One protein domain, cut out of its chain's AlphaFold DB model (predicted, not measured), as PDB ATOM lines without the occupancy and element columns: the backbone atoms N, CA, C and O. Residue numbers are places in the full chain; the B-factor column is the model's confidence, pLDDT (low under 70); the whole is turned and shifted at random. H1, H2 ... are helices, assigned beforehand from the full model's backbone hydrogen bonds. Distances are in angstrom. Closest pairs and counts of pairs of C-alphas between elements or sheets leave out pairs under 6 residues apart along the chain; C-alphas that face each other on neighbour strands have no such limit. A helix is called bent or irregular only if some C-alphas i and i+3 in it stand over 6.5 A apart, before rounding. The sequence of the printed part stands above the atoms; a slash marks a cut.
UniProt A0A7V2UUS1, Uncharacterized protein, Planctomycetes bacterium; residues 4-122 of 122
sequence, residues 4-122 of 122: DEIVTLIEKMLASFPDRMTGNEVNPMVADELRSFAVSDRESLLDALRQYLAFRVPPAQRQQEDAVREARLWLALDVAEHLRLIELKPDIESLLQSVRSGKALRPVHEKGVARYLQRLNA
ATOM      1  N   ASP A   4      17.112 -26.079 -21.659       94.62
ATOM      2  CA  ASP A   4      16.686 -24.985 -22.545       94.62
ATOM      3  C   ASP A   4      16.764 -25.369 -24.032       94.62
ATOM      4  O   ASP A   4      15.935 -24.946 -24.844       94.62
ATOM      5  N   GLU A   5      17.731 -26.214 -24.400       94.88
ATOM      6  CA  GLU A   5      17.809 -26.791 -25.744       94.88
ATOM      7  C   GLU A   5      16.620 -27.720 -26.018       94.88
ATOM      8  O   GLU A   5      16.045 -27.670 -27.108       94.88
ATOM      9  N   ILE A   6      16.212 -28.524 -25.030       94.25
ATOM     10  CA  ILE A   6      15.036 -29.398 -25.133       94.25
ATOM     11  C   ILE A   6      13.751 -28.572 -25.212       94.25
ATOM     12  O   ILE A   6      12.924 -28.843 -26.077       94.25
ATOM     13  N   VAL A   7      13.595 -27.527 -24.394       95.31
ATOM     14  CA  VAL A   7      12.461 -26.591 -24.498       95.31
ATOM     15  C   VAL A   7      12.405 -25.993 -25.902       95.31
ATOM     16  O   VAL A   7      11.376 -26.059 -26.566       95.31
ATOM     17  N   THR A   8      13.530 -25.486 -26.411       95.88
ATOM     18  CA  THR A   8      13.602 -24.909 -27.762       95.88
ATOM     19  C   THR A   8      13.214 -25.925 -28.841       95.88
ATOM     20  O   THR A   8      12.533 -25.577 -29.807       95.88
ATOM     21  N   LEU A   9      13.637 -27.181 -28.695       94.81
ATOM     22  CA  LEU A   9      13.262 -28.272 -29.591       94.81
ATOM     23  C   LEU A   9      11.751 -28.552 -29.526       94.81
ATOM     24  O   LEU A   9      11.110 -28.629 -30.571       94.81
ATOM     25  N   ILE A  10      11.174 -28.626 -28.325       94.25
ATOM     26  CA  ILE A  10       9.734 -28.816 -28.103       94.25
ATOM     27  C   ILE A  10       8.918 -27.693 -28.749       94.25
ATOM     28  O   ILE A  10       7.976 -27.970 -29.492       94.25
ATOM     29  N   GLU A  11       9.307 -26.435 -28.549       93.94
ATOM     30  CA  GLU A  11       8.627 -25.290 -29.163       93.94
ATOM     31  C   GLU A  11       8.691 -25.330 -30.698       93.94
ATOM     32  O   GLU A  11       7.690 -25.067 -31.367       93.94
ATOM     33  N   LYS A  12       9.836 -25.725 -31.271       93.56
ATOM     34  CA  LYS A  12       9.985 -25.902 -32.725       93.56
ATOM     35  C   LYS A  12       9.112 -27.030 -33.270       93.56
ATOM     36  O   LYS A  12       8.530 -26.862 -34.338       93.56
ATOM     37  N   MET A  13       9.014 -28.153 -32.556       92.81
ATOM     38  CA  MET A  13       8.109 -29.245 -32.926       92.81
ATOM     39  C   MET A  13       6.660 -28.766 -32.900       92.81
ATOM     40  O   MET A  13       5.923 -28.984 -33.847       92.81
ATOM     41  N   LEU A  14       6.255 -28.043 -31.859       90.38
ATOM     42  CA  LEU A  14       4.881 -27.552 -31.730       90.38
ATOM     43  C   LEU A  14       4.508 -26.555 -32.831       90.38
ATOM     44  O   LEU A  14       3.377 -26.581 -33.306       90.38
ATOM     45  N   ALA A  15       5.459 -25.734 -33.277       89.19
ATOM     46  CA  ALA A  15       5.270 -24.806 -34.389       89.19
ATOM     47  C   ALA A  15       5.200 -25.483 -35.773       89.19
ATOM     48  O   ALA A  15       4.790 -24.835 -36.735       89.19
ATOM     49  N   SER A  16       5.615 -26.748 -35.907       88.06
ATOM     50  CA  SER A  16       5.557 -27.471 -37.186       88.06
ATOM     51  C   SER A  16       4.219 -28.183 -37.416       88.06
ATOM     52  O   SER A  16       3.921 -28.564 -38.552       88.06
ATOM     53  N   PHE A  17       3.394 -28.336 -36.375       84.44
ATOM     54  CA  PHE A  17       2.063 -28.921 -36.510       84.44
ATOM     55  C   PHE A  17       1.056 -27.909 -37.081       84.44
ATOM     56  O   PHE A  17       1.086 -26.733 -36.718       84.44
ATOM     57  N   PRO A  18       0.127 -28.341 -37.955       80.75
ATOM     58  CA  PRO A  18      -0.930 -27.475 -38.470       80.75
ATOM     59  C   PRO A  18      -1.850 -26.941 -37.359       80.75
ATOM     60  O   PRO A  18      -2.299 -27.722 -36.524       80.75
ATOM     61  N   ASP A  19      -2.272 -25.675 -37.454       78.44
ATOM     62  CA  ASP A  19      -3.159 -25.002 -36.475       78.44
ATOM     63  C   ASP A  19      -4.478 -25.737 -36.178       78.44
ATOM     64  O   ASP A  19      -5.099 -25.544 -35.136       78.44
ATOM     65  N   ARG A  20      -4.940 -26.578 -37.112       77.94
ATOM     66  CA  ARG A  20      -6.166 -27.377 -36.959       77.94
ATOM     67  C   ARG A  20      -6.011 -28.574 -36.019       77.94
ATOM     68  O   ARG A  20      -7.026 -29.157 -35.650       77.94
ATOM     69  N   MET A  21      -4.782 -28.984 -35.704       80.56
ATOM     70  CA  MET A  21      -4.533 -30.110 -34.806       80.56
ATOM     71  C   MET A  21      -4.630 -29.656 -33.354       80.56
ATOM     72  O   MET A  21      -4.115 -28.609 -32.967       80.56
ATOM     73  N   THR A  22      -5.302 -30.462 -32.540       80.25
ATOM     74  CA  THR A  22      -5.509 -30.147 -31.124       80.25
ATOM     75  C   THR A  22      -4.422 -30.762 -30.248       80.25
ATOM     76  O   THR A  22      -3.758 -31.718 -30.643       80.25
ATOM     77  N   GLY A  23      -4.275 -30.275 -29.010       76.69
ATOM     78  CA  GLY A  23      -3.319 -30.844 -28.049       76.69
ATOM     79  C   GLY A  23      -3.483 -32.357 -27.836       76.69
ATOM     80  O   GLY A  23      -2.494 -33.061 -27.700       76.69
ATOM     81  N   ASN A  24      -4.708 -32.889 -27.921       80.81
ATOM     82  CA  ASN A  24      -4.959 -34.329 -27.788       80.81
ATOM     83  C   ASN A  24      -4.333 -35.170 -28.916       80.81
ATOM     84  O   ASN A  24      -4.089 -36.358 -28.725       80.81
ATOM     85  N   GLU A  25      -4.108 -34.572 -30.086       84.56
ATOM     86  CA  GLU A  25      -3.474 -35.225 -31.236       84.56
ATOM     87  C   GLU A  25      -1.975 -34.922 -31.276       84.56
ATOM     88  O   GLU A  25      -1.172 -35.806 -31.559       84.56
ATOM     89  N   VAL A  26      -1.594 -33.683 -30.958       89.38
ATOM     90  CA  VAL A  26      -0.208 -33.209 -31.033       89.38
ATOM     91  C   VAL A  26       0.647 -33.740 -29.881       89.38
ATOM     92  O   VAL A  26       1.775 -34.175 -30.106       89.38
ATOM     93  N   ASN A  27       0.133 -33.741 -28.647       92.25
ATOM     94  CA  ASN A  27       0.925 -34.086 -27.464       92.25
ATOM     95  C   ASN A  27       1.478 -35.523 -27.501       92.25
ATOM     96  O   ASN A  27       2.659 -35.686 -27.192       92.25
ATOM     97  N   PRO A  28       0.716 -36.558 -27.920       90.94
ATOM     98  CA  PRO A  28       1.263 -37.906 -28.078       90.94
ATOM     99  C   PRO A  28       2.383 -37.985 -29.122       90.94
ATOM    100  O   PRO A  28       3.379 -38.662 -28.889       90.94
ATOM    101  N   MET A  29       2.261 -37.255 -30.238       93.00
ATOM    102  CA  MET A  29       3.297 -37.223 -31.279       93.00
ATOM    103  C   MET A  29       4.580 -36.579 -30.749       93.00
ATOM    104  O   MET A  29       5.661 -37.132 -30.913       93.00
ATOM    105  N   VAL A  30       4.458 -35.454 -30.035       94.00
ATOM    106  CA  VAL A  30       5.598 -34.818 -29.356       94.00
ATOM    107  C   VAL A  30       6.214 -35.763 -28.322       94.00
ATOM    108  O   VAL A  30       7.435 -35.864 -28.235       94.00
ATOM    109  N   ALA A  31       5.400 -36.485 -27.552       93.81
ATOM    110  CA  ALA A  31       5.900 -37.448 -26.578       93.81
ATOM    111  C   ALA A  31       6.680 -38.597 -27.239       93.81
ATOM    112  O   ALA A  31       7.712 -39.009 -26.713       93.81
ATOM    113  N   ASP A  32       6.227 -39.093 -28.393       94.38
ATOM    114  CA  ASP A  32       6.945 -40.119 -29.153       94.38
ATOM    115  C   ASP A  32       8.288 -39.618 -29.699       94.38
ATOM    116  O   ASP A  32       9.290 -40.322 -29.555       94.38
ATOM    117  N   GLU A  33       8.345 -38.393 -30.226       93.69
ATOM    118  CA  GLU A  33       9.603 -37.758 -30.654       93.69
ATOM    119  C   GLU A  33      10.579 -37.565 -29.480       93.69
ATOM    120  O   GLU A  33      11.793 -37.722 -29.622       93.69
ATOM    121  N   LEU A  34      10.058 -37.295 -28.277       95.44
ATOM    122  CA  LEU A  34      10.870 -37.118 -27.070       95.44
ATOM    123  C   LEU A  34      11.393 -38.430 -26.458       95.44
ATOM    124  O   LEU A  34      12.205 -38.402 -25.528       95.44
ATOM    125  N   ARG A  35      10.966 -39.593 -26.966       95.50
ATOM    126  CA  ARG A  35      11.294 -40.906 -26.389       95.50
ATOM    127  C   ARG A  35      12.795 -41.188 -26.347       95.50
ATOM    128  O   ARG A  35      13.268 -41.787 -25.383       95.50
ATOM    129  N   SER A  36      13.545 -40.768 -27.365       93.69
ATOM    130  CA  SER A  36      15.004 -40.940 -27.410       93.69
ATOM    131  C   SER A  36      15.694 -40.167 -26.280       93.69
ATOM    132  O   SER A  36      16.542 -40.728 -25.584       93.69
ATOM    133  N   PHE A  37      15.249 -38.938 -26.009       94.44
ATOM    134  CA  PHE A  37      15.780 -38.093 -24.938       94.44
ATOM    135  C   PHE A  37      15.468 -38.635 -23.544       94.44
ATOM    136  O   PHE A  37      16.275 -38.471 -22.636       94.44
ATOM    137  N   ALA A  38      14.359 -39.356 -23.362       92.75
ATOM    138  CA  ALA A  38      14.080 -40.040 -22.097       92.75
ATOM    139  C   ALA A  38      15.103 -41.144 -21.755       92.75
ATOM    140  O   ALA A  38      15.148 -41.585 -20.600       92.75
ATOM    141  N   VAL A  39      15.905 -41.574 -22.739       92.38
ATOM    142  CA  VAL A  39      17.005 -42.537 -22.591       92.38
ATOM    143  C   VAL A  39      18.363 -41.833 -22.572       92.38
ATOM    144  O   VAL A  39      19.173 -42.130 -21.700       92.38
ATOM    145  N   SER A  40      18.628 -40.918 -23.512       93.69
ATOM    146  CA  SER A  40      19.952 -40.292 -23.675       93.69
ATOM    147  C   SER A  40      20.188 -39.067 -22.791       93.69
ATOM    148  O   SER A  40      21.308 -38.849 -22.340       93.69
ATOM    149  N   ASP A  41      19.147 -38.274 -22.533       94.75
ATOM    150  CA  ASP A  41      19.223 -36.941 -21.916       94.75
ATOM    151  C   ASP A  41      18.122 -36.766 -20.859       94.75
ATOM    152  O   ASP A  41      17.477 -35.719 -20.752       94.75
ATOM    153  N   ARG A  42      17.875 -37.831 -20.088       95.31
ATOM    154  CA  ARG A  42      16.706 -37.944 -19.210       95.31
ATOM    155  C   ARG A  42      16.587 -36.790 -18.219       95.31
ATOM    156  O   ARG A  42      15.500 -36.246 -18.073       95.31
ATOM    157  N   GLU A  43      17.675 -36.412 -17.551       96.50
ATOM    158  CA  GLU A  43      17.666 -35.314 -16.572       96.50
ATOM    159  C   GLU A  43      17.277 -33.984 -17.218       96.50
ATOM    160  O   GLU A  43      16.370 -33.309 -16.740       96.50
ATOM    161  N   SER A  44      17.876 -33.658 -18.362       97.00
ATOM    162  CA  SER A  44      17.553 -32.441 -19.105       97.00
ATOM    163  C   SER A  44      16.100 -32.424 -19.578       97.00
ATOM    164  O   SER A  44      15.457 -31.374 -19.546       97.00
ATOM    165  N   LEU A  45      15.563 -33.575 -20.001       97.31
ATOM    166  CA  LEU A  45      14.150 -33.699 -20.359       97.31
ATOM    167  C   LEU A  45      13.254 -33.468 -19.137       97.31
ATOM    168  O   LEU A  45      12.288 -32.715 -19.225       97.31
ATOM    169  N   LEU A  46      13.576 -34.079 -17.994       98.00
ATOM    170  CA  LEU A  46      12.841 -33.867 -16.748       98.00
ATOM    171  C   LEU A  46      12.838 -32.386 -16.360       98.00
ATOM    172  O   LEU A  46      11.780 -31.842 -16.053       98.00
ATOM    173  N   ASP A  47      13.985 -31.717 -16.432       97.88
ATOM    174  CA  ASP A  47      14.103 -30.300 -16.096       97.88
ATOM    175  C   ASP A  47      13.310 -29.405 -17.052       97.88
ATOM    176  O   ASP A  47      12.596 -28.512 -16.593       97.88
ATOM    177  N   ALA A  48      13.335 -29.680 -18.358       97.31
ATOM    178  CA  ALA A  48      12.502 -28.976 -19.333       97.31
ATOM    179  C   ALA A  48      11.002 -29.116 -19.006       97.31
ATOM    180  O   ALA A  48      10.261 -28.132 -18.980       97.31
ATOM    181  N   LEU A  49      10.547 -30.331 -18.685       97.88
ATOM    182  CA  LEU A  49       9.149 -30.580 -18.328       97.88
ATOM    183  C   LEU A  49       8.766 -29.933 -16.989       97.88
ATOM    184  O   LEU A  49       7.648 -29.427 -16.854       97.88
ATOM    185  N   ARG A  50       9.686 -29.870 -16.016       98.12
ATOM    186  CA  ARG A  50       9.481 -29.134 -14.755       98.12
ATOM    187  C   ARG A  50       9.232 -27.650 -14.991       98.12
ATOM    188  O   ARG A  50       8.369 -27.086 -14.320       98.12
ATOM    189  N   GLN A  51       9.913 -27.028 -15.957       96.50
ATOM    190  CA  GLN A  51       9.669 -25.620 -16.294       96.50
ATOM    191  C   GLN A  51       8.208 -25.386 -16.710       96.50
ATOM    192  O   GLN A  51       7.573 -24.434 -16.254       96.50
ATOM    193  N   TYR A  52       7.634 -26.283 -17.513       96.31
ATOM    194  CA  TYR A  52       6.223 -26.207 -17.899       96.31
ATOM    195  C   TYR A  52       5.275 -26.518 -16.735       96.31
ATOM    196  O   TYR A  52       4.292 -25.802 -16.514       96.31
ATOM    197  N   LEU A  53       5.587 -27.544 -15.937       96.44
ATOM    198  CA  LEU A  53       4.806 -27.905 -14.755       96.44
ATOM    199  C   LEU A  53       4.849 -26.841 -13.656       96.44
ATOM    200  O   LEU A  53       4.000 -26.890 -12.770       96.44
ATOM    201  N   ALA A  54       5.766 -25.870 -13.698       95.44
ATOM    202  CA  ALA A  54       5.870 -24.774 -12.733       95.44
ATOM    203  C   ALA A  54       4.827 -23.654 -12.931       95.44
ATOM    204  O   ALA A  54       4.798 -22.696 -12.158       95.44
ATOM    205  N   PHE A  55       3.937 -23.745 -13.925       92.94
ATOM    206  CA  PHE A  55       2.895 -22.740 -14.150       92.94
ATOM    207  C   PHE A  55       1.917 -22.628 -12.958       92.94
ATOM    208  O   PHE A  55       1.263 -23.600 -12.568       92.94
ATOM    209  N   ARG A  56       1.813 -21.434 -12.356       91.88
ATOM    210  CA  ARG A  56       1.012 -21.149 -11.145       91.88
ATOM    211  C   ARG A  56       0.277 -19.804 -11.232       91.88
ATOM    212  O   ARG A  56       0.403 -18.969 -10.342       91.88
ATOM    213  N   VAL A  57      -0.460 -19.568 -12.319       89.56
ATOM    214  CA  VAL A  57      -1.261 -18.339 -12.464       89.56
ATOM    215  C   VAL A  57      -2.723 -18.617 -12.110       89.56
ATOM    216  O   VAL A  57      -3.376 -19.390 -12.818       89.56
ATOM    217  N   PRO A  58      -3.275 -17.999 -11.047       89.75
ATOM    218  CA  PRO A  58      -4.672 -18.175 -10.674       89.75
ATOM    219  C   PRO A  58      -5.616 -17.845 -11.841       89.75
ATOM    220  O   PRO A  58      -5.409 -16.838 -12.518       89.75
ATOM    221  N   PRO A  59      -6.708 -18.605 -12.050       87.00
ATOM    222  CA  PRO A  59      -7.632 -18.369 -13.163       87.00
ATOM    223  C   PRO A  59      -8.188 -16.943 -13.258       87.00
ATOM    224  O   PRO A  59      -8.442 -16.469 -14.360       87.00
ATOM    225  N   ALA A  60      -8.363 -16.262 -12.121       88.69
ATOM    226  CA  ALA A  60      -8.863 -14.888 -12.058       88.69
ATOM    227  C   ALA A  60      -7.848 -13.828 -12.532       88.69
ATOM    228  O   ALA A  60      -8.234 -12.689 -12.765       88.69
ATOM    229  N   GLN A  61      -6.567 -14.186 -12.649       89.88
ATOM    230  CA  GLN A  61      -5.470 -13.288 -13.031       89.88
ATOM    231  C   GLN A  61      -4.914 -13.598 -14.428       89.88
ATOM    232  O   GLN A  61      -3.959 -12.955 -14.854       89.88
ATOM    233  N   ARG A  62      -5.484 -14.589 -15.129       88.88
ATOM    234  CA  ARG A  62      -4.959 -15.056 -16.414       88.88
ATOM    235  C   ARG A  62      -5.093 -14.009 -17.508       88.88
ATOM    236  O   ARG A  62      -6.159 -13.424 -17.701       88.88
ATOM    237  N   GLN A  63      -4.024 -13.882 -18.274       91.19
ATOM    238  CA  GLN A  63      -3.952 -13.117 -19.507       91.19
ATOM    239  C   GLN A  63      -3.965 -14.057 -20.720       91.19
ATOM    240  O   GLN A  63      -3.941 -15.281 -20.589       91.19
ATOM    241  N   GLN A  64      -4.024 -13.494 -21.926       85.50
ATOM    242  CA  GLN A  64      -4.058 -14.286 -23.157       85.50
ATOM    243  C   GLN A  64      -2.792 -15.143 -23.336       85.50
ATOM    244  O   GLN A  64      -2.882 -16.291 -23.763       85.50
ATOM    245  N   GLU A  65      -1.627 -14.618 -22.955       86.38
ATOM    246  CA  GLU A  65      -0.339 -15.326 -22.999       86.38
ATOM    247  C   GLU A  65      -0.284 -16.560 -22.084       86.38
ATOM    248  O   GLU A  65       0.393 -17.544 -22.392       86.38
ATOM    249  N   ASP A  66      -1.064 -16.569 -20.999       90.19
ATOM    250  CA  ASP A  66      -1.123 -17.702 -20.078       90.19
ATOM    251  C   ASP A  66      -1.783 -18.933 -20.705       90.19
ATOM    252  O   ASP A  66      -1.533 -20.049 -20.251       90.19
ATOM    253  N   ALA A  67      -2.574 -18.764 -21.771       88.19
ATOM    254  CA  ALA A  67      -3.165 -19.888 -22.495       88.19
ATOM    255  C   ALA A  67      -2.088 -20.792 -23.118       88.19
ATOM    256  O   ALA A  67      -2.215 -22.015 -23.092       88.19
ATOM    257  N   VAL A  68      -0.997 -20.201 -23.623       90.19
ATOM    258  CA  VAL A  68       0.133 -20.959 -24.183       90.19
ATOM    259  C   VAL A  68       0.848 -21.724 -23.073       90.19
ATOM    260  O   VAL A  68       1.110 -22.918 -23.206       90.19
ATOM    261  N   ARG A  69       1.109 -21.066 -21.940       91.00
ATOM    262  CA  ARG A  69       1.786 -21.684 -20.788       91.00
ATOM    263  C   ARG A  69       0.961 -22.820 -20.185       91.00
ATOM    264  O   ARG A  69       1.511 -23.864 -19.845       91.00
ATOM    265  N   GLU A  70      -0.356 -22.651 -20.105       93.00
ATOM    266  CA  GLU A  70      -1.280 -23.701 -19.679       93.00
ATOM    267  C   GLU A  70      -1.278 -24.884 -20.657       93.00
ATOM    268  O   GLU A  70      -1.226 -26.030 -20.216       93.00
ATOM    269  N   ALA A  71      -1.255 -24.638 -21.971       92.06
ATOM    270  CA  ALA A  71      -1.128 -25.704 -22.965       92.06
ATOM    271  C   ALA A  71       0.191 -26.486 -22.816       92.06
ATOM    272  O   ALA A  71       0.189 -27.714 -22.899       92.06
ATOM    273  N   ARG A  72       1.310 -25.801 -22.537       94.88
ATOM    274  CA  ARG A  72       2.607 -26.452 -22.271       94.88
ATOM    275  C   ARG A  72       2.607 -27.276 -20.987       94.88
ATOM    276  O   ARG A  72       3.193 -28.354 -20.963       94.88
ATOM    277  N   LEU A  73       1.902 -26.830 -19.949       96.00
ATOM    278  CA  LEU A  73       1.691 -27.635 -18.746       96.00
ATOM    279  C   LEU A  73       0.957 -28.944 -19.067       96.00
ATOM    280  O   LEU A  73       1.362 -29.996 -18.579       96.00
ATOM    281  N   TRP A  74      -0.098 -28.902 -19.890       95.31
ATOM    282  CA  TRP A  74      -0.822 -30.117 -20.287       95.31
ATOM    283  C   TRP A  74       0.041 -31.055 -21.124       95.31
ATOM    284  O   TRP A  74       0.077 -32.250 -20.841       95.31
ATOM    285  N   LEU A  75       0.811 -30.510 -22.071       96.06
ATOM    286  CA  LEU A  75       1.814 -31.279 -22.805       96.06
ATOM    287  C   LEU A  75       2.784 -31.981 -21.849       96.06
ATOM    288  O   LEU A  75       3.056 -33.163 -22.020       96.06
ATOM    289  N   ALA A  76       3.283 -31.284 -20.828       97.25
ATOM    290  CA  ALA A  76       4.219 -31.881 -19.886       97.25
ATOM    291  C   ALA A  76       3.608 -33.044 -19.091       97.25
ATOM    292  O   ALA A  76       4.288 -34.043 -18.861       97.25
ATOM    293  N   LEU A  77       2.327 -32.948 -18.719       96.75
ATOM    294  CA  LEU A  77       1.595 -34.049 -18.085       96.75
ATOM    295  C   LEU A  77       1.442 -35.253 -19.028       96.75
ATOM    296  O   LEU A  77       1.697 -36.383 -18.611       96.75
ATOM    297  N   ASP A  78       1.083 -35.011 -20.292       96.06
ATOM    298  CA  ASP A  78       0.942 -36.061 -21.308       96.06
ATOM    299  C   ASP A  78       2.273 -36.761 -21.595       96.06
ATOM    300  O   ASP A  78       2.339 -37.990 -21.585       96.06
ATOM    301  N   VAL A  79       3.353 -35.996 -21.781       96.44
ATOM    302  CA  VAL A  79       4.701 -36.541 -21.998       96.44
ATOM    303  C   VAL A  79       5.154 -37.351 -20.784       96.44
ATOM    304  O   VAL A  79       5.676 -38.456 -20.949       96.44
ATOM    305  N   ALA A  80       4.929 -36.843 -19.568       96.75
ATOM    306  CA  ALA A  80       5.296 -37.547 -18.344       96.75
ATOM    307  C   ALA A  80       4.604 -38.912 -18.250       96.75
ATOM    308  O   ALA A  80       5.271 -39.915 -17.991       96.75
ATOM    309  N   GLU A  81       3.289 -38.967 -18.490       95.81
ATOM    310  CA  GLU A  81       2.539 -40.225 -18.503       95.81
ATOM    311  C   GLU A  81       3.027 -41.162 -19.608       95.81
ATOM    312  O   GLU A  81       3.332 -42.325 -19.332       95.81
ATOM    313  N   HIS A  82       3.113 -40.667 -20.842       95.44
ATOM    314  CA  HIS A  82       3.440 -41.474 -22.016       95.44
ATOM    315  C   HIS A  82       4.820 -42.126 -21.906       95.44
ATOM    316  O   HIS A  82       4.983 -43.309 -22.205       95.44
ATOM    317  N   LEU A  83       5.803 -41.374 -21.407       95.56
ATOM    318  CA  LEU A  83       7.187 -41.824 -21.237       95.56
ATOM    319  C   LEU A  83       7.485 -42.387 -19.839       95.56
ATOM    320  O   LEU A  83       8.634 -42.722 -19.546       95.56
ATOM    321  N   ARG A  84       6.467 -42.511 -18.975       95.25
ATOM    322  CA  ARG A  84       6.578 -43.041 -17.604       95.25
ATOM    323  C   ARG A  84       7.673 -42.348 -16.781       95.25
ATOM    324  O   ARG A  84       8.490 -42.991 -16.121       95.25
ATOM    325  N   LEU A  85       7.681 -41.019 -16.811       95.88
ATOM    326  CA  LEU A  85       8.633 -40.175 -16.083       95.88
ATOM    327  C   LEU A  85       8.209 -40.026 -14.614       95.88
ATOM    328  O   LEU A  85       7.652 -39.011 -14.195       95.88
ATOM    329  N   ILE A  86       8.439 -41.079 -13.826       96.00
ATOM    330  CA  ILE A  86       8.049 -41.158 -12.411       96.00
ATOM    331  C   ILE A  86       8.703 -40.082 -11.533       96.00
ATOM    332  O   ILE A  86       8.184 -39.753 -10.469       96.00
ATOM    333  N   GLU A  87       9.820 -39.518 -11.975       96.81
ATOM    334  CA  GLU A  87      10.584 -38.484 -11.283       96.81
ATOM    335  C   GLU A  87       9.847 -37.138 -11.228       96.81
ATOM    336  O   GLU A  87      10.198 -36.290 -10.410       96.81
ATOM    337  N   LEU A  88       8.808 -36.950 -12.055       97.19
ATOM    338  CA  LEU A  88       7.947 -35.760 -12.052       97.19
ATOM    339  C   LEU A  88       6.761 -35.874 -11.083       97.19
ATOM    340  O   LEU A  88       5.983 -34.929 -10.951       97.19
ATOM    341  N   LYS A  89       6.592 -37.007 -10.384       96.31
ATOM    342  CA  LYS A  89       5.493 -37.188  -9.416       96.31
ATOM    343  C   LYS A  89       5.406 -36.055  -8.381       96.31
ATOM    344  O   LYS A  89       4.306 -35.520  -8.235       96.31
ATOM    345  N   PRO A  90       6.503 -35.624  -7.722       96.56
ATOM    346  CA  PRO A  90       6.430 -34.547  -6.731       96.56
ATOM    347  C   PRO A  90       5.962 -33.215  -7.338       96.56
ATOM    348  O   PRO A  90       5.194 -32.473  -6.722       96.56
ATOM    349  N   ASP A  91       6.375 -32.925  -8.574       97.62
ATOM    350  CA  ASP A  91       5.980 -31.719  -9.305       97.62
ATOM    351  C   ASP A  91       4.477 -31.730  -9.638       97.62
ATOM    352  O   ASP A  91       3.780 -30.722  -9.474       97.62
ATOM    353  N   ILE A  92       3.950 -32.894 -10.037       96.75
ATOM    354  CA  ILE A  92       2.525 -33.107 -10.339       96.75
ATOM    355  C   ILE A  92       1.675 -33.058  -9.061       96.75
ATOM    356  O   ILE A  92       0.591 -32.471  -9.062       96.75
ATOM    357  N   GLU A  93       2.159 -33.610  -7.947       97.00
ATOM    358  CA  GLU A  93       1.511 -33.493  -6.634       97.00
ATOM    359  C   GLU A  93       1.428 -32.033  -6.176       97.00
ATOM    360  O   GLU A  93       0.361 -31.562  -5.767       97.00
ATOM    361  N   SER A  94       2.528 -31.287  -6.308       96.94
ATOM    362  CA  SER A  94       2.581 -29.848  -6.027       96.94
ATOM    363  C   SER A  94       1.604 -29.055  -6.903       96.94
ATOM    364  O   SER A  94       0.878 -28.176  -6.414       96.94
ATOM    365  N   LEU A  95       1.522 -29.386  -8.196       96.62
ATOM    366  CA  LEU A  95       0.532 -28.808  -9.101       96.62
ATOM    367  C   LEU A  95      -0.890 -29.113  -8.623       96.62
ATOM    368  O   LEU A  95      -1.688 -28.188  -8.502       96.62
ATOM    369  N   LEU A  96      -1.206 -30.366  -8.289       96.31
ATOM    370  CA  LEU A  96      -2.532 -30.766  -7.813       96.31
ATOM    371  C   LEU A  96      -2.958 -29.981  -6.561       96.31
ATOM    372  O   LEU A  96      -4.082 -29.480  -6.498       96.31
ATOM    373  N   GLN A  97      -2.057 -29.803  -5.592       96.19
ATOM    374  CA  GLN A  97      -2.309 -28.959  -4.416       96.19
ATOM    375  C   GLN A  97      -2.537 -27.487  -4.793       96.19
ATOM    376  O   GLN A  97      -3.392 -26.799  -4.225       96.19
ATOM    377  N   SER A  98      -1.815 -26.999  -5.800       94.75
ATOM    378  CA  SER A  98      -1.997 -25.645  -6.327       94.75
ATOM    379  C   SER A  98      -3.339 -25.477  -7.050       94.75
ATOM    380  O   SER A  98      -3.960 -24.425  -6.934       94.75
ATOM    381  N   VAL A  99      -3.838 -26.509  -7.740       94.81
ATOM    382  CA  VAL A  99      -5.191 -26.513  -8.326       94.81
ATOM    383  C   VAL A  99      -6.255 -26.483  -7.227       94.81
ATOM    384  O   VAL A  99      -7.154 -25.646  -7.277       94.81
ATOM    385  N   ARG A 100      -6.118 -27.325  -6.196       94.12
ATOM    386  CA  ARG A 100      -7.044 -27.384  -5.047       94.12
ATOM    387  C   ARG A 100      -7.145 -26.067  -4.286       94.12
ATOM    388  O   ARG A 100      -8.223 -25.686  -3.847       94.12
ATOM    389  N   SER A 101      -6.027 -25.357  -4.156       94.00
ATOM    390  CA  SER A 101      -5.968 -24.039  -3.513       94.00
ATOM    391  C   SER A 101      -6.299 -22.868  -4.451       94.00
ATOM    392  O   SER A 101      -6.211 -21.717  -4.029       94.00
ATOM    393  N   GLY A 102      -6.673 -23.133  -5.710       90.56
ATOM    394  CA  GLY A 102      -7.051 -22.107  -6.690       90.56
ATOM    395  C   GLY A 102      -5.888 -21.261  -7.222       90.56
ATOM    396  O   GLY A 102      -6.118 -20.198  -7.797       90.56
ATOM    397  N   LYS A 103      -4.641 -21.709  -7.045       91.56
ATOM    398  CA  LYS A 103      -3.415 -20.963  -7.373       91.56
ATOM    399  C   LYS A 103      -2.834 -21.257  -8.764       91.56
ATOM    400  O   LYS A 103      -1.850 -20.630  -9.130       91.56
ATOM    401  N   ALA A 104      -3.381 -22.205  -9.529       90.62
ATOM    402  CA  ALA A 104      -2.795 -22.620 -10.814       90.62
ATOM    403  C   ALA A 104      -3.826 -22.879 -11.923       90.62
ATOM    404  O   ALA A 104      -3.924 -22.138 -12.901       90.62
ATOM    405  N   LEU A 105      -4.615 -23.944 -11.787       90.56
ATOM    406  CA  LEU A 105      -5.678 -24.276 -12.733       90.56
ATOM    407  C   LEU A 105      -7.048 -24.048 -12.107       90.56
ATOM    408  O   LEU A 105      -7.187 -23.936 -10.889       90.56
ATOM    409  N   ARG A 106      -8.079 -23.987 -12.956       88.44
ATOM    410  CA  ARG A 106      -9.467 -24.005 -12.486       88.44
ATOM    411  C   ARG A 106      -9.722 -25.300 -11.701       88.44
ATOM    412  O   ARG A 106      -9.269 -26.352 -12.153       88.44
ATOM    413  N   PRO A 107     -10.511 -25.268 -10.610       89.00
ATOM    414  CA  PRO A 107     -10.807 -26.461  -9.809       89.00
ATOM    415  C   PRO A 107     -11.356 -27.649 -10.614       89.00
ATOM    416  O   PRO A 107     -11.091 -28.799 -10.285       89.00
ATOM    417  N   VAL A 108     -12.053 -27.390 -11.729       91.69
ATOM    418  CA  VAL A 108     -12.545 -28.436 -12.648       91.69
ATOM    419  C   VAL A 108     -11.431 -29.345 -13.196       91.69
ATOM    420  O   VAL A 108     -11.685 -30.506 -13.509       91.69
ATOM    421  N   HIS A 109     -10.190 -28.856 -13.267       92.69
ATOM    422  CA  HIS A 109      -9.039 -29.615 -13.755       92.69
ATOM    423  C   HIS A 109      -8.412 -30.533 -12.700       92.69
ATOM    424  O   HIS A 109      -7.559 -31.342 -13.055       92.69
ATOM    425  N   GLU A 110      -8.836 -30.468 -11.430       94.56
ATOM    426  CA  GLU A 110      -8.267 -31.282 -10.348       94.56
ATOM    427  C   GLU A 110      -8.292 -32.777 -10.689       94.56
ATOM    428  O   GLU A 110      -7.266 -33.453 -10.609       94.56
ATOM    429  N   LYS A 111      -9.448 -33.291 -11.136       94.62
ATOM    430  CA  LYS A 111      -9.595 -34.702 -11.527       94.62
ATOM    431  C   LYS A 111      -8.692 -35.073 -12.706       94.62
ATOM    432  O   LYS A 111      -8.187 -36.191 -12.750       94.62
ATOM    433  N   GLY A 112      -8.492 -34.139 -13.637       93.88
ATOM    434  CA  GLY A 112      -7.589 -34.311 -14.772       93.88
ATOM    435  C   GLY A 112      -6.149 -34.492 -14.305       93.88
ATOM    436  O   GLY A 112      -5.540 -35.508 -14.609       93.88
ATOM    437  N   VAL A 113      -5.641 -33.569 -13.484       94.56
ATOM    438  CA  VAL A 113      -4.272 -33.639 -12.943       94.56
ATOM    439  C   VAL A 113      -4.074 -34.885 -12.069       94.56
ATOM    440  O   VAL A 113      -3.083 -35.596 -12.219       94.56
ATOM    441  N   ALA A 114      -5.037 -35.209 -11.199       95.19
ATOM    442  CA  ALA A 114      -4.960 -36.384 -10.329       95.19
ATOM    443  C   ALA A 114      -4.865 -37.708 -11.112       95.19
ATOM    444  O   ALA A 114      -4.188 -38.638 -10.670       95.19
ATOM    445  N   ARG A 115      -5.501 -37.791 -12.288       95.75
ATOM    446  CA  ARG A 115      -5.435 -38.968 -13.164       95.75
ATOM    447  C   ARG A 115      -4.012 -39.235 -13.666       95.75
ATOM    448  O   ARG A 115      -3.619 -40.399 -13.706       95.75
ATOM    449  N   TYR A 116      -3.236 -38.204 -14.000       94.19
ATOM    450  CA  TYR A 116      -1.837 -38.376 -14.418       94.19
ATOM    451  C   TYR A 116      -0.987 -38.974 -13.294       94.19
ATOM    452  O   TYR A 116      -0.236 -39.921 -13.521       94.19
ATOM    453  N   LEU A 117      -1.174 -38.502 -12.056       92.31
ATOM    454  CA  LEU A 117      -0.472 -39.050 -10.894       92.31
ATOM    455  C   LEU A 117      -0.811 -40.531 -10.662       92.31
ATOM    456  O   LEU A 117       0.081 -41.346 -10.433       92.31
ATOM    457  N   GLN A 118      -2.093 -40.898 -10.764       92.12
ATOM    458  CA  GLN A 118      -2.530 -42.296 -10.658       92.12
ATOM    459  C   GLN A 118      -1.889 -43.174 -11.735       92.12
ATOM    460  O   GLN A 118      -1.434 -44.274 -11.438       92.12
ATOM    461  N   ARG A 119      -1.820 -42.684 -12.975       91.88
ATOM    462  CA  ARG A 119      -1.288 -43.444 -14.114       91.88
ATOM    463  C   ARG A 119       0.226 -43.591 -14.040       91.88
ATOM    464  O   ARG A 119       0.734 -44.644 -14.378       91.88
ATOM    465  N   LEU A 120       0.948 -42.621 -13.487       90.50
ATOM    466  CA  LEU A 120       2.379 -42.770 -13.188       90.50
ATOM    467  C   LEU A 120       2.679 -43.762 -12.047       90.50
ATOM    468  O   LEU A 120       3.830 -44.163 -11.869       90.50
ATOM    469  N   ASN A 121       1.678 -44.129 -11.243       78.69
ATOM    470  CA  ASN A 121       1.796 -45.122 -10.171       78.69
ATOM    471  C   ASN A 121       1.399 -46.547 -10.599       78.69
ATOM    472  O   ASN A 121       1.637 -47.469  -9.823       78.69
ATOM    473  N   ALA A 122       0.795 -46.709 -11.780       74.69
ATOM    474  CA  ALA A 122       0.310 -47.981 -12.320       74.69
ATOM    475  C   ALA A 122       1.285 -48.572 -13.341       74.69
ATOM    476  O   ALA A 122       1.584 -49.776 -13.222       74.69
TER     477      ALA A 122
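This is residues 4 to 122 of the 122 residues of an uncharacterized protein of Planctomycetes bacterium (UniProt A0A7V2UUS1). A loose bundle of four helices, H4, H5, H6 and H7, runs up and down, with H5 in the middle of the domain and H4, H6 and H7 round one side of it. H2 packs across H5 from the opposite side, and H1 packs steeply on H2 and H4. The printed part has 119 residues with seven named helices, H1 to H7 in chain order, and no named strand; its class is all helix. It is compact and rounded, with a radius of gyration of the C-alphas of 13.7 A and spans of 36 by 33 by 24 A.

Begin at the hub, H5, residues 66 to 82, which touches four helices. H4, residues 42 to 53, touches it with residues 49 to 53 alone, opposite ways at a steep tilt of 39 degrees; the C-alphas of Tyr 52 and Leu 73 come closest, 4.8 A. H6, residues 86 to 100, only just touches H5, with 3 pairs of C-alphas within 8 A, Ala 80 and Leu 88 the closest at 7.1 A. H6 and H4 run the same way at a shallow tilt of 6 degrees, with Leu 53 and Asp 91 the closest C-alphas, 6.8 A. H7, residues 107 to 120, forms a hairpin with H6 at 17 degrees; their closest C-alphas, Val 99 and Pro 107, are 5.8 A apart. H4 and H7 are apart. Look next at H2, residues 23 to 33, which touches H5 at a steep tilt of 53 degrees, with the C-alphas of Ala 31 and Val 79 closest, 4.8 A. H1, residues 4 to 16, touches H4 through its residues 4 to 7 alone, Val 7 and Ala 48 closest at 5.7 A between C-alphas, and H2 through residues 10 to 14 alone, Met 13 and Val 30 closest at 7.1 A. H3, residues 37 to 40, is close to H4 but not clearly touching: C-alphas 37 and 45 are 6.6 A apart. Every O i to N i+4 pair is within hydrogen-bond range in H1 and H5, against 5 of 7 in H2, 7 of 8 in H4, 9 of 11 in H6 and 7 of 10 in H7; H3 is too short for such a pair.

Find C-alpha 66 at (-1.123, -17.702, -20.078); from there H5 runs 24.3 A to C-alpha 82 at (3.440, -41.474, -22.016). H6 measures 21.7 A and H7 21.2 A; both are irregular, with C-alphas 87 and 90 7.3 A apart and C-alphas 108 and 111 7.0 A apart. H1 begins at C-alpha 4, (16.686, -24.985, -22.545), and measures 18.6 A; H4 measures 16.2 A, H2 14.9 A and H3 4.9 A.

The C-alphas of Ser 40 and Ala 60 are the two farthest apart, 40.1 A. The one long link is residues 54 to 65, between H4 and H5. The printed part has no cut; its mean pLDDT is 92.5, and no printed residue is under 70.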